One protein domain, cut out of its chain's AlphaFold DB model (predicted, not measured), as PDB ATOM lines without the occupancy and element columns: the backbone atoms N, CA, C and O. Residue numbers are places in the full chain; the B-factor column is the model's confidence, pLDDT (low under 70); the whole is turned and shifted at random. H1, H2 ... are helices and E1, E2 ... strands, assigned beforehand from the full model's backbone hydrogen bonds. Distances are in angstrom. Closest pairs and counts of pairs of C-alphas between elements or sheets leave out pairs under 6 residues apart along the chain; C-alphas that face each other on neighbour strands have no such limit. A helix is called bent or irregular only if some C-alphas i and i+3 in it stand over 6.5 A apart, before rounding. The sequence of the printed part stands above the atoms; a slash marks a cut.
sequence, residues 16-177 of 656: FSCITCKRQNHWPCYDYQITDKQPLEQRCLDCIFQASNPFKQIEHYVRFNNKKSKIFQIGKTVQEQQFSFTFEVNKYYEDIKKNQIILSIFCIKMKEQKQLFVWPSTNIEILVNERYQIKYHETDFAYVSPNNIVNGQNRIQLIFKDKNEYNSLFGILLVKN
ATOM      1  N   PHE A  16      33.512 -46.542 -52.187       86.88
ATOM      2  CA  PHE A  16      32.816 -47.734 -51.715       86.88
ATOM      3  C   PHE A  16      33.489 -49.009 -52.209       86.88
ATOM      4  O   PHE A  16      33.988 -49.086 -53.339       86.88
ATOM      5  N   SER A  17      33.424 -50.052 -51.385       89.12
ATOM      6  CA  SER A  17      33.831 -51.397 -51.782       89.12
ATOM      7  C   SER A  17      32.669 -52.107 -52.466       89.12
ATOM      8  O   SER A  17      31.570 -52.204 -51.919       89.12
ATOM      9  N   CYS A  18      32.900 -52.621 -53.673       88.62
ATOM     10  CA  CYS A  18      31.902 -53.416 -54.374       88.62
ATOM     11  C   CYS A  18      31.544 -54.671 -53.566       88.62
ATOM     12  O   CYS A  18      32.428 -55.451 -53.215       88.62
ATOM     13  N   ILE A  19      30.251 -54.933 -53.356       87.62
ATOM     14  CA  ILE A  19      29.803 -56.097 -52.574       87.62
ATOM     15  C   ILE A  19      30.281 -57.444 -53.142       87.62
ATOM     16  O   ILE A  19      30.555 -58.351 -52.356       87.62
ATOM     17  N   THR A  20      30.444 -57.543 -54.467       87.81
ATOM     18  CA  THR A  20      30.821 -58.772 -55.184       87.81
ATOM     19  C   THR A  20      32.341 -58.917 -55.310       87.81
ATOM     20  O   THR A  20      32.911 -59.853 -54.766       87.81
ATOM     21  N   CYS A  21      33.030 -57.985 -55.984       88.56
ATOM     22  CA  CYS A  21      34.472 -58.114 -56.253       88.56
ATOM     23  C   CYS A  21      35.387 -57.436 -55.220       88.56
ATOM     24  O   CYS A  21      36.606 -57.455 -55.387       88.56
ATOM     25  N   LYS A  22      34.820 -56.772 -54.203       89.81
ATOM     26  CA  LYS A  22      35.520 -56.023 -53.137       89.81
ATOM     27  C   LYS A  22      36.423 -54.869 -53.602       89.81
ATOM     28  O   LYS A  22      37.027 -54.188 -52.773       89.81
ATOM     29  N   ARG A  23      36.483 -54.582 -54.908       88.06
ATOM     30  CA  ARG A  23      37.242 -53.450 -55.468       88.06
ATOM     31  C   ARG A  23      36.662 -52.112 -55.008       88.06
ATOM     32  O   ARG A  23      35.442 -51.965 -54.912       88.06
ATOM     33  N   GLN A  24      37.541 -51.136 -54.804       87.62
ATOM     34  CA  GLN A  24      37.179 -49.766 -54.441       87.62
ATOM     35  C   GLN A  24      36.734 -48.959 -55.669       87.62
ATOM     36  O   GLN A  24      37.378 -48.993 -56.721       87.62
ATOM     37  N   ASN A  25      35.621 -48.245 -55.528       87.31
ATOM     38  CA  ASN A  25      34.978 -47.422 -56.552       87.31
ATOM     39  C   ASN A  25      34.599 -46.064 -55.960       87.31
ATOM     40  O   ASN A  25      34.431 -45.972 -54.754       87.31
ATOM     41  N   HIS A  26      34.434 -45.021 -56.774       87.94
ATOM     42  CA  HIS A  26      34.093 -43.687 -56.261       87.94
ATOM     43  C   HIS A  26      32.586 -43.444 -56.280       87.94
ATOM     44  O   HIS A  26      31.958 -43.663 -57.314       87.94
ATOM     45  N   TRP A  27      32.012 -42.918 -55.198       86.81
ATOM     46  CA  TRP A  27      30.586 -42.568 -55.152       86.81
ATOM     47  C   TRP A  27      30.145 -41.600 -56.265       86.81
ATOM     48  O   TRP A  27      29.162 -41.917 -56.942       86.81
ATOM     49  N   PRO A  28      30.895 -40.518 -56.577       86.31
ATOM     50  CA  PRO A  28      30.501 -39.571 -57.625       86.31
ATOM     51  C   PRO A  28      30.449 -40.178 -59.028       86.31
ATOM     52  O   PRO A  28      29.659 -39.749 -59.864       86.31
ATOM     53  N   CYS A  29      31.262 -41.206 -59.296       85.50
ATOM     54  CA  CYS A  29      31.193 -41.948 -60.556       85.50
ATOM     55  C   CYS A  29      29.832 -42.653 -60.691       85.50
ATOM     56  O   CYS A  29      29.238 -42.695 -61.761       85.50
ATOM     57  N   TYR A  30      29.272 -43.128 -59.584       85.31
ATOM     58  CA  TYR A  30      27.982 -43.812 -59.579       85.31
ATOM     59  C   TYR A  30      26.804 -42.859 -59.338       85.31
ATOM     60  O   TYR A  30      25.730 -43.297 -58.937       85.31
ATOM     61  N   ASP A  31      27.011 -41.567 -59.613       84.44
ATOM     62  CA  ASP A  31      26.048 -40.480 -59.436       84.44
ATOM     63  C   ASP A  31      25.647 -40.216 -57.971       84.44
ATOM     64  O   ASP A  31      24.717 -39.464 -57.716       84.44
ATOM     65  N   TYR A  32      26.350 -40.774 -56.981       82.81
ATOM     66  CA  TYR A  32      26.092 -40.484 -55.566       82.81
ATOM     67  C   TYR A  32      26.933 -39.298 -55.093       82.81
ATOM     68  O   TYR A  32      28.164 -39.323 -55.163       82.81
ATOM     69  N   GLN A  33      26.267 -38.261 -54.590       79.12
ATOM     70  CA  GLN A  33      26.923 -37.141 -53.916       79.12
ATOM     71  C   GLN A  33      27.199 -37.483 -52.445       79.12
ATOM     72  O   GLN A  33      26.544 -38.352 -51.872       79.12
ATOM     73  N   ILE A  34      28.136 -36.774 -51.806       68.62
ATOM     74  CA  ILE A  34      28.474 -36.953 -50.376       68.62
ATOM     75  C   ILE A  34      27.229 -36.809 -49.485       68.62
ATOM     76  O   ILE A  34      27.085 -37.501 -48.483       68.62
ATOM     77  N   THR A  35      26.311 -35.922 -49.871       69.81
ATOM     78  CA  THR A  35      25.061 -35.636 -49.157       69.81
ATOM     79  C   THR A  35      23.953 -36.661 -49.407       69.81
ATOM     80  O   THR A  35      22.941 -36.632 -48.708       69.81
ATOM     81  N   ASP A  36      24.098 -37.539 -50.405       76.06
ATOM     82  CA  ASP A  36      23.090 -38.554 -50.711       76.06
ATOM     83  C   ASP A  36      23.123 -39.670 -49.651       76.06
ATOM     84  O   ASP A  36      24.182 -40.062 -49.158       76.06
ATOM     85  N   LYS A  37      21.959 -40.254 -49.329       78.19
ATOM     86  CA  LYS A  37      21.904 -41.475 -48.511       78.19
ATOM     87  C   LYS A  37      22.524 -42.630 -49.301       78.19
ATOM     88  O   LYS A  37      21.875 -43.219 -50.168       78.19
ATOM     89  N   GLN A  38      23.779 -42.936 -48.994       78.94
ATOM     90  CA  GLN A  38      24.546 -43.969 -49.681       78.94
ATOM     91  C   GLN A  38      23.930 -45.362 -49.446       78.94
ATOM     92  O   GLN A  38      23.511 -45.677 -48.325       78.94
ATOM     93  N   PRO A  39      23.834 -46.205 -50.487       78.75
ATOM     94  CA  PRO A  39      23.335 -47.563 -50.339       78.75
ATOM     95  C   PRO A  39      24.313 -48.414 -49.520       78.75
ATOM     96  O   PRO A  39      25.524 -48.353 -49.714       78.75
ATOM     97  N   LEU A  40      23.768 -49.259 -48.638       76.88
ATOM     98  CA  LEU A  40      24.552 -50.231 -47.862       76.88
ATOM     99  C   LEU A  40      25.216 -51.284 -48.762       76.88
ATOM    100  O   LEU A  40      26.294 -51.784 -48.456       76.88
ATOM    101  N   GLU A  41      24.566 -51.610 -49.879       82.75
ATOM    102  CA  GLU A  41      25.017 -52.615 -50.832       82.75
ATOM    103  C   GLU A  41      25.098 -52.005 -52.234       82.75
ATOM    104  O   GLU A  41      24.074 -51.679 -52.833       82.75
ATOM    105  N   GLN A  42      26.315 -51.875 -52.771       85.75
ATOM    106  CA  GLN A  42      26.556 -51.344 -54.114       85.75
ATOM    107  C   GLN A  42      27.475 -52.262 -54.931       85.75
ATOM    108  O   GLN A  42      28.526 -52.722 -54.470       85.75
ATOM    109  N   ARG A  43      27.091 -52.520 -56.187       88.06
ATOM    110  CA  ARG A  43      27.917 -53.236 -57.172       88.06
ATOM    111  C   ARG A  43      28.698 -52.239 -58.027       88.06
ATOM    112  O   ARG A  43      28.190 -51.168 -58.353       88.06
ATOM    113  N   CYS A  44      29.930 -52.591 -58.395       89.56
ATOM    114  CA  CYS A  44      30.639 -51.863 -59.443       89.56
ATOM    115  C   CYS A  44      30.047 -52.197 -60.816       89.56
ATOM    116  O   CYS A  44      29.367 -53.211 -60.965       89.56
ATOM    117  N   LEU A  45      30.352 -51.376 -61.819       89.88
ATOM    118  CA  LEU A  45      29.811 -51.498 -63.168       89.88
ATOM    119  C   LEU A  45      30.055 -52.885 -63.787       89.88
ATOM    120  O   LEU A  45      29.106 -53.523 -64.232       89.88
ATOM    121  N   ASP A  46      31.286 -53.399 -63.709       91.19
ATOM    122  CA  ASP A  46      31.626 -54.746 -64.194       91.19
ATOM    123  C   ASP A  46      30.774 -55.827 -63.515       91.19
ATOM    124  O   ASP A  46      30.283 -56.742 -64.167       91.19
ATOM    125  N   CYS A  47      30.562 -55.720 -62.198       90.44
ATOM    126  CA  CYS A  47      29.748 -56.680 -61.451       90.44
ATOM    127  C   CYS A  47      28.252 -56.529 -61.749       90.44
ATOM    128  O   CYS A  47      27.539 -57.522 -61.682       90.44
ATOM    129  N   ILE A  48      27.764 -55.331 -62.091       90.75
ATOM    130  CA  ILE A  48      26.390 -55.138 -62.585       90.75
ATOM    131  C   ILE A  48      26.234 -55.831 -63.940       90.75
ATOM    132  O   ILE A  48      25.279 -56.577 -64.139       90.75
ATOM    133  N   PHE A  49      27.181 -55.636 -64.855       92.56
ATOM    134  CA  PHE A  49      27.170 -56.280 -66.166       92.56
ATOM    135  C   PHE A  49      27.238 -57.799 -66.063       92.56
ATOM    136  O   PHE A  49      26.357 -58.473 -66.589       92.56
ATOM    137  N   GLN A  50      28.198 -58.330 -65.303       91.50
ATOM    138  CA  GLN A  50      28.315 -59.763 -65.036       91.50
ATOM    139  C   GLN A  50      27.016 -60.314 -64.427       91.50
ATOM    140  O   GLN A  50      26.520 -61.348 -64.857       91.50
ATOM    141  N   ALA A  51      26.426 -59.594 -63.465       90.00
ATOM    142  CA  ALA A  51      25.170 -59.973 -62.821       90.00
ATOM    143  C   ALA A  51      23.980 -60.068 -63.781       90.00
ATOM    144  O   ALA A  51      23.108 -60.919 -63.613       90.00
ATOM    145  N   SER A  52      23.949 -59.165 -64.759       90.12
ATOM    146  CA  SER A  52      22.843 -58.993 -65.705       90.12
ATOM    147  C   SER A  52      22.994 -59.876 -66.938       90.12
ATOM    148  O   SER A  52      22.009 -60.309 -67.545       90.12
ATOM    149  N   ASN A  53      24.231 -60.159 -67.333       92.75
ATOM    150  CA  ASN A  53      24.527 -61.013 -68.464       92.75
ATOM    151  C   ASN A  53      25.833 -61.804 -68.249       92.75
ATOM    152  O   ASN A  53      26.856 -61.479 -68.851       92.75
ATOM    153  N   PRO A  54      25.803 -62.880 -67.440       94.00
ATOM    154  CA  PRO A  54      26.960 -63.751 -67.225       94.00
ATOM    155  C   PRO A  54      27.371 -64.513 -68.495       94.00
ATOM    156  O   PRO A  54      28.466 -65.058 -68.549       94.00
ATOM    157  N   PHE A  55      26.523 -64.527 -69.529       95.12
ATOM    158  CA  PHE A  55      26.812 -65.140 -70.828       95.12
ATOM    159  C   PHE A  55      27.702 -64.256 -71.717       95.12
ATOM    160  O   PHE A  55      28.053 -64.663 -72.825       95.12
ATOM    161  N   LYS A  56      28.041 -63.036 -71.268       94.44
ATOM    162  CA  LYS A  56      28.917 -62.092 -71.971       94.44
ATOM    163  C   LYS A  56      30.114 -61.734 -71.096       94.44
ATOM    164  O   LYS A  56      30.030 -60.866 -70.230       94.44
ATOM    165  N   GLN A  57      31.251 -62.371 -71.353       94.38
ATOM    166  CA  GLN A  57      32.494 -62.054 -70.657       94.38
ATOM    167  C   GLN A  57      33.086 -60.755 -71.185       94.38
ATOM    168  O   GLN A  57      33.338 -60.647 -72.382       94.38
ATOM    169  N   ILE A  58      33.363 -59.792 -70.310       94.06
ATOM    170  CA  ILE A  58      34.015 -58.541 -70.701       94.06
ATOM    171  C   ILE A  58      35.515 -58.775 -70.888       94.06
ATOM    172  O   ILE A  58      36.219 -59.117 -69.942       94.06
ATOM    173  N   GLU A  59      36.008 -58.518 -72.097       93.31
ATOM    174  CA  GLU A  59      37.433 -58.578 -72.435       93.31
ATOM    175  C   GLU A  59      38.079 -57.191 -72.352       93.31
ATOM    176  O   GLU A  59      39.172 -57.010 -71.805       93.31
ATOM    177  N   HIS A  60      37.408 -56.180 -72.913       90.88
ATOM    178  CA  HIS A  60      37.984 -54.846 -73.028       90.88
ATOM    179  C   HIS A  60      36.939 -53.734 -73.115       90.88
ATOM    180  O   HIS A  60      35.917 -53.876 -73.778       90.88
ATOM    181  N   TYR A  61      37.257 -52.585 -72.518       92.50
ATOM    182  CA  TYR A  61      36.549 -51.326 -72.745       92.50
ATOM    183  C   TYR A  61      37.214 -50.574 -73.894       92.50
ATOM    184  O   TYR A  61      38.391 -50.214 -73.792       92.50
ATOM    185  N   VAL A  62      36.472 -50.315 -74.967       92.81
ATOM    186  CA  VAL A  62      36.990 -49.588 -76.130       92.81
ATOM    187  C   VAL A  62      37.098 -48.103 -75.789       92.81
ATOM    188  O   VAL A  62      36.177 -47.502 -75.238       92.81
ATOM    189  N   ARG A  63      38.250 -47.501 -76.099       91.06
ATOM    190  CA  ARG A  63      38.492 -46.076 -75.864       91.06
ATOM    191  C   ARG A  63      37.896 -45.248 -77.000       91.06
ATOM    192  O   ARG A  63      38.046 -45.592 -78.167       91.06
ATOM    193  N   PHE A  64      37.273 -44.131 -76.650       91.75
ATOM    194  CA  PHE A  64      36.850 -43.139 -77.629       91.75
ATOM    195  C   PHE A  64      38.046 -42.294 -78.081       91.75
ATOM    196  O   PHE A  64      38.791 -41.781 -77.248       91.75
ATOM    197  N   ASN A  65      38.191 -42.079 -79.385       89.12
ATOM    198  CA  ASN A  65      39.234 -41.219 -79.950       89.12
ATOM    199  C   ASN A  65      38.980 -39.744 -79.600       89.12
ATOM    200  O   ASN A  65      39.908 -38.977 -79.365       89.12
ATOM    201  N   ASN A  66      37.707 -39.346 -79.526       85.94
ATOM    202  CA  ASN A  66      37.284 -37.969 -79.275       85.94
ATOM    203  C   ASN A  66      36.945 -37.665 -77.801       85.94
ATOM    204  O   ASN A  66      36.421 -36.588 -77.512       85.94
ATOM    205  N   LYS A  67      37.212 -38.583 -76.858       83.81
ATOM    206  CA  LYS A  67      37.005 -38.363 -75.414       83.81
ATOM    207  C   LYS A  67      38.195 -38.884 -74.605       83.81
ATOM    208  O   LYS A  67      38.860 -39.840 -74.980       83.81
ATOM    209  N   LYS A  68      38.459 -38.264 -73.449       75.94
ATOM    210  CA  LYS A  68      39.586 -38.655 -72.578       75.94
ATOM    211  C   LYS A  68      39.351 -39.987 -71.851       75.94
ATOM    212  O   LYS A  68      40.307 -40.738 -71.663       75.94
ATOM    213  N   SER A  69      38.100 -40.261 -71.474       80.94
ATOM    214  CA  SER A  69      37.653 -41.450 -70.732       80.94
ATOM    215  C   SER A  69      37.116 -42.541 -71.667       80.94
ATOM    216  O   SER A  69      36.622 -42.239 -72.752       80.94
ATOM    217  N   LYS A  70      37.172 -43.804 -71.223       86.25
ATOM    218  CA  LYS A  70      36.546 -44.965 -71.891       86.25
ATOM    219  C   LYS A  70      35.031 -45.028 -71.692       86.25
ATOM    220  O   LYS A  70      34.335 -45.668 -72.467       86.25
ATOM    221  N   ILE A  71      34.537 -44.381 -70.640       90.50
ATOM    222  CA  ILE A  71      33.116 -44.315 -70.296       90.50
ATOM    223  C   ILE A  71      32.709 -42.848 -70.266       90.50
ATOM    224  O   ILE A  71      33.395 -42.013 -69.669       90.50
ATOM    225  N   PHE A  72      31.607 -42.536 -70.934       89.88
ATOM    226  CA  PHE A  72      31.064 -41.195 -71.045       89.88
ATOM    227  C   PHE A  72      29.822 -41.052 -70.162       89.88
ATOM    228  O   PHE A  72      28.952 -41.918 -70.174       89.88
ATOM    229  N   GLN A  73      29.738 -39.963 -69.400       88.38
ATOM    230  CA  GLN A  73      28.576 -39.660 -68.570       88.38
ATOM    231  C   GLN A  73      27.629 -38.734 -69.335       88.38
ATOM    232  O   GLN A  73      28.037 -37.682 -69.823       88.38
ATOM    233  N   ILE A  74      26.369 -39.138 -69.428       88.12
ATOM    234  CA  ILE A  74      25.281 -38.377 -70.036       88.12
ATOM    235  C   ILE A  74      24.444 -37.819 -68.886       88.12
ATOM    236  O   ILE A  74      23.922 -38.579 -68.072       88.12
ATOM    237  N   GLY A  75      24.353 -36.494 -68.789       82.12
ATOM    238  CA  GLY A  75      23.560 -35.839 -67.751       82.12
ATOM    239  C   GLY A  75      22.053 -36.022 -67.958       82.12
ATOM    240  O   GLY A  75      21.583 -36.247 -69.072       82.12
ATOM    241  N   LYS A  76      21.265 -35.870 -66.895       77.00
ATOM    242  CA  LYS A  76      19.825 -35.619 -67.010       77.00
ATOM    243  C   LYS A  76      19.599 -34.280 -67.719       77.00
ATOM    244  O   LYS A  76      20.389 -33.350 -67.544       77.00
ATOM    245  N   THR A  77      18.521 -34.153 -68.493       62.69
ATOM    246  CA  THR A  77      18.106 -32.880 -69.126       62.69
ATOM    247  C   THR A  77      19.144 -32.221 -70.054       62.69
ATOM    248  O   THR A  77      19.197 -30.996 -70.145       62.69
ATOM    249  N   VAL A  78      19.985 -32.994 -70.755       61.59
ATOM    250  CA  VAL A  78      20.891 -32.409 -71.766       61.59
ATOM    251  C   VAL A  78      20.061 -31.776 -72.891       61.59
ATOM    252  O   VAL A  78      19.117 -32.394 -73.379       61.59
ATOM    253  N   GLN A  79      20.406 -30.550 -73.304       59.38
ATOM    254  CA  GLN A  79      19.807 -29.903 -74.486       59.38
ATOM    255  C   GLN A  79      20.153 -30.659 -75.780       59.38
ATOM    256  O   GLN A  79      19.340 -30.729 -76.699       59.38
ATOM    257  N   GLU A  80      21.347 -31.255 -75.840       66.25
ATOM    258  CA  GLU A  80      21.770 -32.152 -76.914       66.25
ATOM    259  C   GLU A  80      21.110 -33.528 -76.762       66.25
ATOM    260  O   GLU A  80      21.414 -34.292 -75.847       66.25
ATOM    261  N   GLN A  81      20.227 -33.860 -77.702       81.12
ATOM    262  CA  GLN A  81      19.621 -35.189 -77.829       81.12
ATOM    263  C   GLN A  81      20.472 -36.158 -78.660       81.12
ATOM    264  O   GLN A  81      20.143 -37.338 -78.758       81.12
ATOM    265  N   GLN A  82      21.567 -35.686 -79.260       88.88
ATOM    266  CA  GLN A  82      22.415 -36.481 -80.139       88.88
ATOM    267  C   GLN A  82      23.877 -36.419 -79.701       88.88
ATOM    268  O   GLN A  82      24.471 -35.349 -79.620       88.88
ATOM    269  N   PHE A  83      24.482 -37.586 -79.502       90.94
ATOM    270  CA  PHE A  83      25.887 -37.733 -79.137       90.94
ATOM    271  C   PHE A  83      26.624 -38.539 -80.197       90.94
ATOM    272  O   PHE A  83      26.092 -39.506 -80.735       90.94
ATOM    273  N   SER A  84      27.869 -38.163 -80.488       92.50
ATOM    274  CA  SER A  84      28.689 -38.817 -81.506       92.50
ATOM    275  C   SER A  84      30.071 -39.171 -80.969       92.50
ATOM    276  O   SER A  84      30.805 -38.320 -80.461       92.50
ATOM    277  N   PHE A  85      30.465 -40.420 -81.177       94.38
ATOM    278  CA  PHE A  85      31.705 -41.001 -80.682       94.38
ATOM    279  C   PHE A  85      32.460 -41.670 -81.822       94.38
ATOM    280  O   PHE A  85      31.850 -42.261 -82.710       94.38
ATOM    281  N   THR A  86      33.788 -41.583 -81.800       94.75
ATOM    282  CA  THR A  86      34.644 -42.316 -82.743       94.75
ATOM    283  C   THR A  86      35.604 -43.217 -81.985       94.75
ATOM    284  O   THR A  86      35.984 -42.893 -80.861       94.75
ATOM    285  N   PHE A  87      35.948 -44.361 -82.565       94.19
ATOM    286  CA  PHE A  87      36.783 -45.385 -81.936       94.19
ATOM    287  C   PHE A  87      37.468 -46.254 -82.993       94.19
ATOM    288  O   PHE A  87      37.027 -46.305 -84.141       94.19
ATOM    289  N   GLU A  88      38.519 -46.964 -82.596       93.06
ATOM    290  CA  GLU A  88      39.269 -47.879 -83.459       93.06
ATOM    291  C   GLU A  88      39.160 -49.325 -82.983       93.06
ATOM    292  O   GLU A  88      39.087 -49.605 -81.785       93.06
ATOM    293  N   VAL A  89      39.176 -50.254 -83.940       91.00
ATOM    294  CA  VAL A  89      39.074 -51.700 -83.677       91.00
ATOM    295  C   VAL A  89      40.174 -52.513 -84.352       91.00
ATOM    296  O   VAL A  89      40.098 -53.734 -84.343       91.00
ATOM    297  N   ASN A  90      41.208 -51.878 -84.911       91.00
ATOM    298  CA  ASN A  90      42.222 -52.518 -85.763       91.00
ATOM    299  C   ASN A  90      42.808 -53.789 -85.130       91.00
ATOM    300  O   ASN A  90      42.919 -54.818 -85.788       91.00
ATOM    301  N   LYS A  91      43.115 -53.737 -83.828       91.50
ATOM    302  CA  LYS A  91      43.671 -54.870 -83.073       91.50
ATOM    303  C   LYS A  91      42.726 -56.078 -82.982       91.50
ATOM    304  O   LYS A  91      43.202 -57.198 -82.878       91.50
ATOM    305  N   TYR A  92      41.417 -55.848 -82.991       92.19
ATOM    306  CA  TYR A  92      40.381 -56.859 -82.760       92.19
ATOM    307  C   TYR A  92      39.515 -57.110 -84.002       92.19
ATOM    308  O   TYR A  92      38.535 -57.844 -83.931       92.19
ATOM    309  N   TYR A  93      39.841 -56.486 -85.138       93.62
ATOM    310  CA  TYR A  93      38.992 -56.483 -86.328       93.62
ATOM    311  C   TYR A  93      38.748 -57.892 -86.872       93.62
ATOM    312  O   TYR A  93      37.604 -58.263 -87.128       93.62
ATOM    313  N   GLU A  94      39.809 -58.693 -86.985       93.56
ATOM    314  CA  GLU A  94      39.729 -60.083 -87.447       93.56
ATOM    315  C   GLU A  94      38.884 -60.951 -86.507       93.56
ATOM    316  O   GLU A  94      38.019 -61.703 -86.961       93.56
ATOM    317  N   ASP A  95      39.071 -60.804 -85.195       94.56
ATOM    318  CA  ASP A  95      38.324 -61.561 -84.187       94.56
ATOM    319  C   ASP A  95      36.836 -61.181 -84.192       94.56
ATOM    320  O   ASP A  95      35.970 -62.048 -84.046       94.56
ATOM    321  N   ILE A  96      36.527 -59.898 -84.424       94.56
ATOM    322  CA  ILE A  96      35.155 -59.405 -84.608       94.56
ATOM    323  C   ILE A  96      34.545 -59.989 -85.885       94.56
ATOM    324  O   ILE A  96      33.428 -60.503 -85.849       94.56
ATOM    325  N   LYS A  97      35.268 -59.970 -87.013       93.81
ATOM    326  CA  LYS A  97      34.791 -60.540 -88.285       93.81
ATOM    327  C   LYS A  97      34.528 -62.041 -88.201       93.81
ATOM    328  O   LYS A  97      33.586 -62.518 -88.828       93.81
ATOM    329  N   LYS A  98      35.308 -62.767 -87.399       93.06
ATOM    330  CA  LYS A  98      35.130 -64.204 -87.140       93.06
ATOM    331  C   LYS A  98      34.099 -64.519 -86.049       93.06
ATOM    332  O   LYS A  98      33.944 -65.689 -85.714       93.06
ATOM    333  N   ASN A  99      33.404 -63.520 -85.491       90.50
ATOM    334  CA  ASN A  99      32.484 -63.677 -84.353       90.50
ATOM    335  C   ASN A  99      33.126 -64.285 -83.087       90.50
ATOM    336  O   ASN A  99      32.421 -64.788 -82.216       90.50
ATOM    337  N   GLN A 100      34.453 -64.227 -82.952       93.06
ATOM    338  CA  GLN A 100      35.151 -64.684 -81.745       93.06
ATOM    339  C   GLN A 100      35.050 -63.655 -80.616       93.06
ATOM    340  O   GLN A 100      35.002 -64.018 -79.443       93.06
ATOM    341  N   ILE A 101      35.000 -62.371 -80.977       94.75
ATOM    342  CA  ILE A 101      34.766 -61.248 -80.071       94.75
ATOM    343  C   ILE A 101      33.582 -60.448 -80.608       94.75
ATOM    344  O   ILE A 101      33.479 -60.186 -81.801       94.75
ATOM    345  N   ILE A 102      32.684 -60.030 -79.726       96.00
ATOM    346  CA  ILE A 102      31.494 -59.263 -80.074       96.00
ATOM    347  C   ILE A 102      31.686 -57.823 -79.619       96.00
ATOM    348  O   ILE A 102      31.950 -57.552 -78.445       96.00
ATOM    349  N   LEU A 103      31.500 -56.885 -80.545       96.25
ATOM    350  CA  LEU A 103      31.435 -55.468 -80.226       96.25
ATOM    351  C   LEU A 103      30.040 -55.137 -79.685       96.25
ATOM    352  O   LEU A 103      29.037 -55.269 -80.386       96.25
ATOM    353  N   SER A 104      29.988 -54.716 -78.430       96.38
ATOM    354  CA  SER A 104      28.758 -54.421 -77.699       96.38
ATOM    355  C   SER A 104      28.744 -52.974 -77.236       96.38
ATOM    356  O   SER A 104      29.780 -52.392 -76.921       96.38
ATOM    357  N   ILE A 105      27.559 -52.388 -77.172       96.50
ATOM    358  CA  ILE A 105      27.334 -51.022 -76.715       96.50
ATOM    359  C   ILE A 105      26.431 -51.088 -75.487       96.50
ATOM    360  O   ILE A 105      25.452 -51.834 -75.473       96.50
ATOM    361  N   PHE A 106      26.742 -50.294 -74.463       95.44
ATOM    362  CA  PHE A 106      25.887 -50.150 -73.292       95.44
ATOM    363  C   PHE A 106      25.558 -48.682 -73.039       95.44
ATOM    364  O   PHE A 106      26.409 -47.802 -73.191       95.44
ATOM    365  N   CYS A 107      24.335 -48.433 -72.587       93.62
ATOM    366  CA  CYS A 107      23.970 -47.210 -71.896       93.62
ATOM    367  C   CYS A 107      23.147 -47.613 -70.676       93.62
ATOM    368  O   CYS A 107      22.105 -48.234 -70.842       93.62
ATOM    369  N   ILE A 108      23.635 -47.335 -69.469       91.31
ATOM    370  CA  ILE A 108      22.968 -47.729 -68.222       91.31
ATOM    371  C   ILE A 108      22.468 -46.492 -67.484       91.31
ATOM    372  O   ILE A 108      23.209 -45.514 -67.354       91.31
ATOM    373  N   LYS A 109      21.230 -46.548 -66.987       88.75
ATOM    374  CA  LYS A 109      20.678 -45.522 -66.092       88.75
ATOM    375  C   LYS A 109      21.308 -45.595 -64.695       88.75
ATOM    376  O   LYS A 109      21.560 -46.681 -64.176       88.75
ATOM    377  N   MET A 110      21.538 -44.444 -64.070       84.81
ATOM    378  CA  MET A 110      22.125 -44.323 -62.728       84.81
ATOM    379  C   MET A 110      21.062 -43.993 -61.662       84.81
ATOM    380  O   MET A 110      19.947 -43.600 -61.994       84.81
ATOM    381  N   LYS A 111      21.416 -44.146 -60.375       69.81
ATOM    382  CA  LYS A 111      20.599 -43.889 -59.160       69.81
ATOM    383  C   LYS A 111      19.437 -44.834 -58.822       69.81
ATOM    384  O   LYS A 111      18.877 -44.691 -57.734       69.81
ATOM    385  N   GLU A 112      19.109 -45.840 -59.629       64.12
ATOM    386  CA  GLU A 112      18.111 -46.842 -59.218       64.12
ATOM    387  C   GLU A 112      18.729 -47.965 -58.369       64.12
ATOM    388  O   GLU A 112      19.568 -48.745 -58.821       64.12
ATOM    389  N   GLN A 113      18.313 -48.043 -57.100       52.94
ATOM    390  CA  GLN A 113      18.784 -49.057 -56.156       52.94
ATOM    391  C   GLN A 113      18.351 -50.466 -56.597       52.94
ATOM    392  O   GLN A 113      17.208 -50.681 -56.995       52.94
ATOM    393  N   LYS A 114      19.252 -51.446 -56.433       56.19
ATOM    394  CA  LYS A 114      19.001 -52.897 -56.588       56.19
ATOM    395  C   LYS A 114      18.652 -53.399 -57.998       56.19
ATOM    396  O   LYS A 114      18.325 -54.579 -58.129       56.19
ATOM    397  N   GLN A 115      18.735 -52.577 -59.044       64.62
ATOM    398  CA  GLN A 115      18.459 -53.048 -60.403       64.62
ATOM    399  C   GLN A 115      19.693 -53.632 -61.094       64.62
ATOM    400  O   GLN A 115      20.833 -53.218 -60.880       64.62
ATOM    401  N   LEU A 116      19.422 -54.630 -61.932       82.81
ATOM    402  CA  LEU A 116      20.331 -55.101 -62.968       82.81
ATOM    403  C   LEU A 116      20.474 -54.032 -64.064       82.81
ATOM    404  O   LEU A 116      19.851 -52.975 -64.008       82.81
ATOM    405  N   PHE A 117      21.324 -54.291 -65.051       90.00
ATOM    406  CA  PHE A 117      21.535 -53.420 -66.197       90.00
ATOM    407  C   PHE A 117      20.213 -53.109 -66.906       90.00
ATOM    408  O   PHE A 117      19.507 -54.023 -67.339       90.00
ATOM    409  N   VAL A 118      19.911 -51.816 -67.035       89.88
ATOM    410  CA  VAL A 118      18.740 -51.313 -67.747       89.88
ATOM    411  C   VAL A 118      19.108 -50.041 -68.511       89.88
ATOM    412  O   VAL A 118      19.779 -49.150 -67.974       89.88
ATOM    413  N   TRP A 119      18.656 -49.952 -69.759       91.50
ATOM    414  CA  TRP A 119      18.796 -48.757 -70.586       91.50
ATOM    415  C   TRP A 119      17.939 -47.600 -70.048       91.50
ATOM    416  O   TRP A 119      16.844 -47.831 -69.542       91.50
ATOM    417  N   PRO A 120      18.389 -46.339 -70.172       89.44
ATOM    418  CA  PRO A 120      17.635 -45.187 -69.669       89.44
ATOM    419  C   PRO A 120      16.350 -44.886 -70.452       89.44
ATOM    420  O   PRO A 120      15.480 -44.190 -69.939       89.44
ATOM    421  N   SER A 121      16.221 -45.391 -71.680       87.12
ATOM    422  CA  SER A 121      14.997 -45.327 -72.484       87.12
ATOM    423  C   SER A 121      15.001 -46.448 -73.529       87.12
ATOM    424  O   SER A 121      16.060 -46.917 -73.963       87.12
ATOM    425  N   THR A 122      13.811 -46.877 -73.947       84.50
ATOM    426  CA  THR A 122      13.594 -47.789 -75.081       84.50
ATOM    427  C   THR A 122      13.643 -47.073 -76.437       84.50
ATOM    428  O   THR A 122      13.753 -47.735 -77.467       84.50
ATOM    429  N   ASN A 123      13.624 -45.736 -76.445       88.19
ATOM    430  CA  ASN A 123      13.592 -44.889 -77.640       88.19
ATOM    431  C   ASN A 123      14.933 -44.172 -77.877       88.19
ATOM    432  O   ASN A 123      14.994 -42.954 -78.088       88.19
ATOM    433  N   ILE A 124      16.032 -44.926 -77.830       90.81
ATOM    434  CA  ILE A 124      17.367 -44.428 -78.177       90.81
ATOM    435  C   ILE A 124      17.764 -45.045 -79.513       90.81
ATOM    436  O   ILE A 124      17.927 -46.253 -79.631       90.81
ATOM    437  N   GLU A 125      17.949 -44.234 -80.547       93.44
ATOM    438  CA  GLU A 125      18.484 -44.737 -81.809       93.44
ATOM    439  C   GLU A 125      20.008 -44.805 -81.740       93.44
ATOM    440  O   GLU A 125      20.680 -43.835 -81.385       93.44
ATOM    441  N   ILE A 126      20.555 -45.962 -82.107       94.94
ATOM    442  CA  ILE A 126      21.994 -46.208 -82.152       94.94
ATOM    443  C   ILE A 126      22.383 -46.411 -83.611       94.94
ATOM    444  O   ILE A 126      21.984 -47.406 -84.216       94.94
ATOM    445  N   LEU A 127      23.167 -45.493 -84.173       95.06
ATOM    446  CA  LEU A 127      23.674 -45.583 -85.541       95.06
ATOM    447  C   LEU A 127      25.170 -45.888 -85.535       95.06
ATOM    448  O   LEU A 127      25.957 -45.170 -84.920       95.06
ATOM    449  N   VAL A 128      25.568 -46.929 -86.261       94.62
ATOM    450  CA  VAL A 128      26.970 -47.279 -86.506       94.62
ATOM    451  C   VAL A 128      27.332 -46.880 -87.932       94.62
ATOM    452  O   VAL A 128      26.634 -47.241 -88.883       94.62
ATOM    453  N   ASN A 129      28.425 -46.129 -88.075       93.75
ATOM    454  CA  ASN A 129      28.959 -45.641 -89.348       93.75
ATOM    455  C   ASN A 129      27.894 -44.947 -90.221       93.75
ATOM    456  O   ASN A 129      27.873 -45.126 -91.436       93.75
ATOM    457  N   GLU A 130      26.989 -44.196 -89.574       86.31
ATOM    458  CA  GLU A 130      25.940 -43.354 -90.190       86.31
ATOM    459  C   GLU A 130      24.937 -44.095 -91.089       86.31
ATOM    460  O   GLU A 130      24.117 -43.475 -91.760       86.31
ATOM    461  N   ARG A 131      24.977 -45.428 -91.102       84.19
ATOM    462  CA  ARG A 131      24.160 -46.258 -91.999       84.19
ATOM    463  C   ARG A 131      23.343 -47.302 -91.268       84.19
ATOM    464  O   ARG A 131      22.257 -47.650 -91.719       84.19
ATOM    465  N   TYR A 132      23.864 -47.829 -90.164       86.00
ATOM    466  CA  TYR A 132      23.319 -49.037 -89.568       86.00
ATOM    467  C   TYR A 132      22.686 -48.754 -88.219       86.00
ATOM    468  O   TYR A 132      23.388 -48.492 -87.243       86.00
ATOM    469  N   GLN A 133      21.362 -48.858 -88.162       91.38
ATOM    470  CA  GLN A 133      20.625 -48.792 -86.909       91.38
ATOM    471  C   GLN A 133      20.724 -50.122 -86.159       91.38
ATOM    472  O   GLN A 133      20.399 -51.183 -86.699       91.38
ATOM    473  N   ILE A 134      21.168 -50.065 -84.906       93.12
ATOM    474  CA  ILE A 134      21.287 -51.228 -84.028       93.12
ATOM    475  C   ILE A 134      20.028 -51.344 -83.173       93.12
ATOM    476  O   ILE A 134      19.613 -50.386 -82.523       93.12
ATOM    477  N   LYS A 135      19.429 -52.537 -83.167       90.50
ATOM    478  CA  LYS A 135      18.337 -52.886 -82.252       90.50
ATOM    479  C   LYS A 135      18.913 -53.440 -80.953       90.50
ATOM    480  O   LYS A 135      19.930 -54.132 -80.976       90.50
ATOM    481  N   TYR A 136      18.245 -53.171 -79.839       91.75
ATOM    482  CA  TYR A 136      18.643 -53.655 -78.520       91.75
ATOM    483  C   TYR A 136      17.420 -53.969 -77.658       91.75
ATOM    484  O   TYR A 136      16.302 -53.562 -77.976       91.75
ATOM    485  N   HIS A 137      17.647 -54.718 -76.582       90.50
ATOM    486  CA  HIS A 137      16.662 -54.943 -75.530       90.50
ATOM    487  C   HIS A 137      17.028 -54.082 -74.320       90.50
ATOM    488  O   HIS A 137      18.204 -53.947 -73.997       90.50
ATOM    489  N   GLU A 138      16.042 -53.540 -73.612       88.62
ATOM    490  CA  GLU A 138      16.267 -52.605 -72.499       88.62
ATOM    491  C   GLU A 138      17.053 -53.196 -71.319       88.62
ATOM    492  O   GLU A 138      17.546 -52.445 -70.492       88.62
ATOM    493  N   THR A 139      17.202 -54.517 -71.248       88.62
ATOM    494  CA  THR A 139      17.940 -55.234 -70.191       88.62
ATOM    495  C   THR A 139      19.199 -55.945 -70.692       88.62
ATOM    496  O   THR A 139      19.787 -56.740 -69.959       88.62
ATOM    497  N   ASP A 140      19.622 -55.694 -71.935       91.62
ATOM    498  CA  ASP A 140      20.822 -56.309 -72.508       91.62
ATOM    499  C   ASP A 140      21.629 -55.333 -73.375       91.62
ATOM    500  O   ASP A 140      21.125 -54.299 -73.804       91.62
ATOM    501  N   PHE A 141      22.895 -55.638 -73.643       94.12
ATOM    502  CA  PHE A 141      23.729 -54.812 -74.508       94.12
ATOM    503  C   PHE A 141      23.175 -54.721 -75.936       94.12
ATOM    504  O   PHE A 141      22.499 -55.617 -76.440       94.12
ATOM    505  N   ALA A 142      23.517 -53.633 -76.620       95.19
ATOM    506  CA  ALA A 142      23.272 -53.488 -78.045       95.19
ATOM    507  C   ALA A 142      24.450 -54.104 -78.813       95.19
ATOM    508  O   ALA A 142      25.576 -53.610 -78.739       95.19
ATOM    509  N   TYR A 143      24.203 -55.193 -79.535       94.94
ATOM    510  CA  TYR A 143      25.247 -55.933 -80.249       94.94
ATOM    511  C   TYR A 143      25.427 -55.406 -81.670       94.94
ATOM    512  O   TYR A 143      24.473 -55.326 -82.446       94.94
ATOM    513  N   VAL A 144      26.663 -55.072 -82.036       94.69
ATOM    514  CA  VAL A 144      26.987 -54.577 -83.374       94.69
ATOM    515  C   VAL A 144      27.353 -55.746 -84.284       94.69
ATOM    516  O   VAL A 144      28.261 -56.517 -83.984       94.69
ATOM    517  N   SER A 145      26.663 -55.864 -85.423       92.88
ATOM    518  CA  SER A 145      26.999 -56.874 -86.431       92.88
ATOM    519  C   SER A 145      28.414 -56.644 -86.981       92.88
ATOM    520  O   SER A 145      28.736 -55.504 -87.339       92.88
ATOM    521  N   PRO A 146      29.236 -57.698 -87.155       93.06
ATOM    522  CA  PRO A 146      30.564 -57.564 -87.749       93.06
ATOM    523  C   PRO A 146      30.547 -56.919 -89.135       93.06
ATOM    524  O   PRO A 146      31.507 -56.254 -89.520       93.06
ATOM    525  N   ASN A 147      29.459 -57.077 -89.894       91.50
ATOM    526  CA  ASN A 147      29.309 -56.494 -91.230       91.50
ATOM    527  C   ASN A 147      29.230 -54.964 -91.209       91.50
ATOM    528  O   ASN A 147      29.593 -54.322 -92.191       91.50
ATOM    529  N   ASN A 148      28.838 -54.384 -90.076       92.62
ATOM    530  CA  ASN A 148      28.651 -52.945 -89.928       92.62
ATOM    531  C   ASN A 148      29.939 -52.232 -89.487       92.62
ATOM    532  O   ASN A 148      29.953 -51.006 -89.386       92.62
ATOM    533  N   ILE A 149      31.013 -52.990 -89.231       93.50
ATOM    534  CA  ILE A 149      32.304 -52.502 -88.743       93.50
ATOM    535  C   ILE A 149      33.364 -52.545 -89.848       93.50
ATOM    536  O   ILE A 149      33.508 -53.537 -90.576       93.50
ATOM    537  N   VAL A 150      34.133 -51.459 -89.940       93.25
ATOM    538  CA  VAL A 150      35.266 -51.297 -90.861       93.25
ATOM    539  C   VAL A 150      36.598 -51.436 -90.125       93.25
ATOM    540  O   VAL A 150      36.673 -51.212 -88.915       93.25
ATOM    541  N   ASN A 151      37.650 -51.824 -90.849       93.31
ATOM    542  CA  ASN A 151      39.004 -51.817 -90.304       93.31
ATOM    543  C   ASN A 151      39.470 -50.360 -90.200       93.31
ATOM    544  O   ASN A 151      39.356 -49.618 -91.175       93.31
ATOM    545  N   GLY A 152      39.957 -49.943 -89.033       90.94
ATOM    546  CA  GLY A 152      40.260 -48.541 -88.752       90.94
ATOM    547  C   GLY A 152      39.217 -47.862 -87.868       90.94
ATOM    548  O   GLY A 152      38.641 -48.457 -86.948       90.94
ATOM    549  N   GLN A 153      38.997 -46.579 -88.149       93.38
ATOM    550  CA  GLN A 153      38.113 -45.721 -87.374       93.38
ATOM    551  C   GLN A 153      36.644 -45.982 -87.716       93.38
ATOM    552  O   GLN A 153      36.241 -46.002 -88.875       93.38
ATOM    553  N   ASN A 154      35.837 -46.140 -86.676       94.88
ATOM    554  CA  ASN A 154      34.393 -46.306 -86.739       94.88
ATOM    555  C   ASN A 154      33.717 -45.176 -85.951       94.88
ATOM    556  O   ASN A 154      34.319 -44.566 -85.061       94.88
ATOM    557  N   ARG A 155      32.448 -44.906 -86.264       95.00
ATOM    558  CA  ARG A 155      31.627 -43.881 -85.609       95.00
ATOM    559  C   ARG A 155      30.357 -44.497 -85.030       95.00
ATOM    560  O   ARG A 155      29.681 -45.261 -85.712       95.00
ATOM    561  N   ILE A 156      30.011 -44.134 -83.798       95.56
ATOM    562  CA  ILE A 156      28.711 -44.420 -83.180       95.56
ATOM    563  C   ILE A 156      28.005 -43.105 -82.881       95.56
ATOM    564  O   ILE A 156      28.601 -42.190 -82.313       95.56
ATOM    565  N   GLN A 157      26.729 -43.028 -83.236       94.31
ATOM    566  CA  GLN A 157      25.836 -41.951 -82.842       94.31
ATOM    567  C   GLN A 157      24.713 -42.512 -81.970       94.31
ATOM    568  O   GLN A 157      24.135 -43.547 -82.290       94.31
ATOM    569  N   LEU A 158      24.421 -41.818 -80.875       93.38
ATOM    570  CA  LEU A 158      23.270 -42.061 -80.010       93.38
ATOM    571  C   LEU A 158      22.304 -40.899 -80.178       93.38
ATOM    572  O   LEU A 158      22.722 -39.754 -80.021       93.38
ATOM    573  N   ILE A 159      21.041 -41.183 -80.468       91.75
ATOM    574  CA  ILE A 159      19.994 -40.176 -80.636       91.75
ATOM    575  C   ILE A 159      18.854 -40.521 -79.677       91.75
ATOM    576  O   ILE A 159      18.139 -41.500 -79.874       91.75
ATOM    577  N   PHE A 160      18.684 -39.717 -78.635       90.12
ATOM    578  CA  PHE A 160      17.579 -39.818 -77.691       90.12
ATOM    579  C   PHE A 160      16.338 -39.184 -78.319       90.12
ATOM    580  O   PHE A 160      16.337 -37.987 -78.596       90.12
ATOM    581  N   LYS A 161      15.283 -39.967 -78.566       87.25
ATOM    582  CA  LYS A 161      14.012 -39.414 -79.071       87.25
ATOM    583  C   LYS A 161      13.166 -38.795 -77.968       87.25
ATOM    584  O   LYS A 161      12.411 -37.862 -78.225       87.25
ATOM    585  N   ASP A 162      13.360 -39.273 -76.746       84.31
ATOM    586  CA  ASP A 162      12.681 -38.775 -75.559       84.31
ATOM    587  C   ASP A 162      13.625 -37.925 -74.704       84.31
ATOM    588  O   ASP A 162      14.850 -37.933 -74.866       84.31
ATOM    589  N   LYS A 163      13.058 -37.175 -73.754       77.00
ATOM    590  CA  LYS A 163      13.861 -36.451 -72.766       77.00
ATOM    591  C   LYS A 163      14.587 -37.457 -71.873       77.00
ATOM    592  O   LYS A 163      13.962 -38.330 -71.286       77.00
ATOM    593  N   ASN A 164      15.903 -37.302 -71.742       75.81
ATOM    594  CA  ASN A 164      16.681 -38.121 -70.821       75.81
ATOM    595  C   ASN A 164      16.431 -37.672 -69.369       75.81
ATOM    596  O   ASN A 164      16.920 -36.621 -68.939       75.81
ATOM    597  N   GLU A 165      15.661 -38.465 -68.628       80.75
ATOM    598  CA  GLU A 165      15.270 -38.174 -67.242       80.75
ATOM    599  C   GLU A 165      16.353 -38.562 -66.222       80.75
ATOM    600  O   GLU A 165      16.382 -38.029 -65.109       80.75
ATOM    601  N   TYR A 166      17.295 -39.424 -66.615       83.62
ATOM    602  CA  TYR A 166      18.289 -40.018 -65.724       83.62
ATOM    603  C   TYR A 166      19.717 -39.692 -66.153       83.62
ATOM    604  O   TYR A 166      20.061 -39.705 -67.336       83.62
ATOM    605  N   ASN A 167      20.603 -39.483 -65.179       88.56
ATOM    606  CA  ASN A 167      22.032 -39.563 -65.457       88.56
ATOM    607  C   ASN A 167      22.358 -40.981 -65.933       88.56
ATOM    608  O   ASN A 167      21.851 -41.956 -65.382       88.56
ATOM    609  N   SER A 168      23.184 -41.097 -66.967       90.12
ATOM    610  CA  SER A 168      23.475 -42.377 -67.606       90.12
ATOM    611  C   SER A 168      24.957 -42.523 -67.917       90.12
ATOM    612  O   SER A 168      25.650 -41.540 -68.175       90.12
ATOM    613  N   LEU A 169      25.453 -43.758 -67.914       91.94
ATOM    614  CA  LEU A 169      26.812 -44.081 -68.342       91.94
ATOM    615  C   LEU A 169      26.772 -44.794 -69.684       91.94
ATOM    616  O   LEU A 169      26.040 -45.765 -69.851       91.94
ATOM    617  N   PHE A 170      27.587 -44.329 -70.621       93.56
ATOM    618  CA  PHE A 170      27.704 -44.865 -71.967       93.56
ATOM    619  C   PHE A 170      29.117 -45.378 -72.240       93.56
ATOM    620  O   PHE A 170      30.105 -44.720 -71.906       93.56
ATOM    621  N   GLY A 171      29.219 -46.528 -72.899       95.12
ATOM    622  CA  GLY A 171      30.498 -47.099 -73.297       95.12
ATOM    623  C   GLY A 171      30.370 -48.188 -74.354       95.12
ATOM    624  O   GLY A 171      29.277 -48.640 -74.702       95.12
ATOM    625  N   ILE A 172      31.527 -48.607 -74.863       95.94
ATOM    626  CA  ILE A 172      31.665 -49.685 -75.843       95.94
ATOM    627  C   ILE A 172      32.529 -50.787 -75.224       95.94
ATOM    628  O   ILE A 172      33.585 -50.521 -74.643       95.94
ATOM    629  N   LEU A 173      32.080 -52.029 -75.367       95.75
ATOM    630  CA  LEU A 173      32.692 -53.228 -74.811       95.75
ATOM    631  C   LEU A 173      33.049 -54.210 -75.925       95.75
ATOM    632  O   LEU A 173      32.302 -54.387 -76.885       95.75
ATOM    633  N   LEU A 174      34.168 -54.898 -75.753       95.75
ATOM    634  CA  LEU A 174      34.464 -56.148 -76.438       95.75
ATOM    635  C   LEU A 174      34.133 -57.287 -75.482       95.75
ATOM    636  O   LEU A 174      34.655 -57.317 -74.363       95.75
ATOM    637  N   VAL A 175      33.260 -58.194 -75.915       96.31
ATOM    638  CA  VAL A 175      32.792 -59.317 -75.094       96.31
ATOM    639  C   VAL A 175      32.935 -60.653 -75.813       96.31
ATOM    640  O   VAL A 175      32.906 -60.702 -77.040       96.31
ATOM    641  N   LYS A 176      33.043 -61.745 -75.057       95.31
ATOM    642  CA  LYS A 176      32.947 -63.118 -75.574       95.31
ATOM    643  C   LYS A 176      31.680 -63.801 -75.091       95.31
ATOM    644  O   LYS A 176      31.166 -63.474 -74.024       95.31
ATOM    645  N   ASN A 177      31.192 -64.754 -75.879       94.56
ATOM    646  CA  ASN A 177      30.102 -65.624 -75.457       94.56
ATOM    647  C   ASN A 177      30.614 -66.651 -74.448       94.56
ATOM    648  O   ASN A 177      31.641 -67.280 -74.686       94.56
TER     649      ASN A 177
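Overview. This is residues 16 to 177 of the 656 residues of the protein "SP-RING-type domain-containing protein" of Paramecium tetraurelia (UniProt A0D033). Two sheets lie partly face to face with their strands crossed: E2, E3 and E5 pair round the long strand E9, and E4, E8, E6 and E7 form the other sheet. A small lobe of E1, H1 and residues 31 to 44 sticks out at one end of the longest axis, and H3 sits at the opposite end. The printed part has 162 residues, under half of them in named elements, in the order E1 H1 H2 E2 E3 E4 H3 E5 E6 E7 E8 E9; the class is mixed. The first sheet is branched and strongly twisted, the second runs E4, E8, E6, E7, and both are antiparallel. The whole is compact, with a radius of gyration of the C-alphas of 15.8 A and spans of 46 by 36 by 28 A.

Along the chain. Find C-alpha 24 at (37.179, -49.766, -54.441), where E1 begins and runs to residue 26. H1 holds residues 27 to 30 and H2 45 to 52. Then come E2, 56 to 62, 15.5 A long; E3, 71 to 74; and E4, 82 to 88, 20.6 A. H3, 90 to 97, is irregular: C-alphas 91 and 94 are 7.9 A apart. E5, 102 to 109, spans 22.4 A. E6 is 124 to 128, E7 132 to 134, and E8, 153 to 160, spans 23.5 A. E9, 168 to 177, spans 25.4 A and ends at C-alpha 177 (30.102, -65.624, -75.457).

Arrangement. Start at E9, which bends by 65 degrees at residue 174. E2 and E3 lie on one side of it, E5 on the other side. Look for N 59 and O 174 at 2.9 A, N 72 and O 170 at 2.8 A, and N 104 and O 173 at 2.8 A. H2 is on this sheet, over none of its strands; H1 and H3 only graze it. In the other sheet, N 85 and O 156 are 2.8 A apart, and so are N 125 and O 159; in the hairpin E6 and E7, N 128 and O 132 are 2.9 A apart. The closest C-alphas of E2 and E4, Val 62 and Phe 87, are 7.2 A apart. E5 and E8 are apart. E1 and H1 meet only through their link. In H2 every O i to N i+4 pair is within hydrogen-bond range, in H3 2 of 4; H1 is too short for one.

Size, cuts and confidence. The C-alphas farthest apart, Thr 35 and Lys 98, are 48.6 A apart. The printed part has no cut. The long links are H1 to H2, E5 to E6 and E7 to E8. Confidence is under 70 at residues 34 to 35, 77 to 80 and 111 to 115.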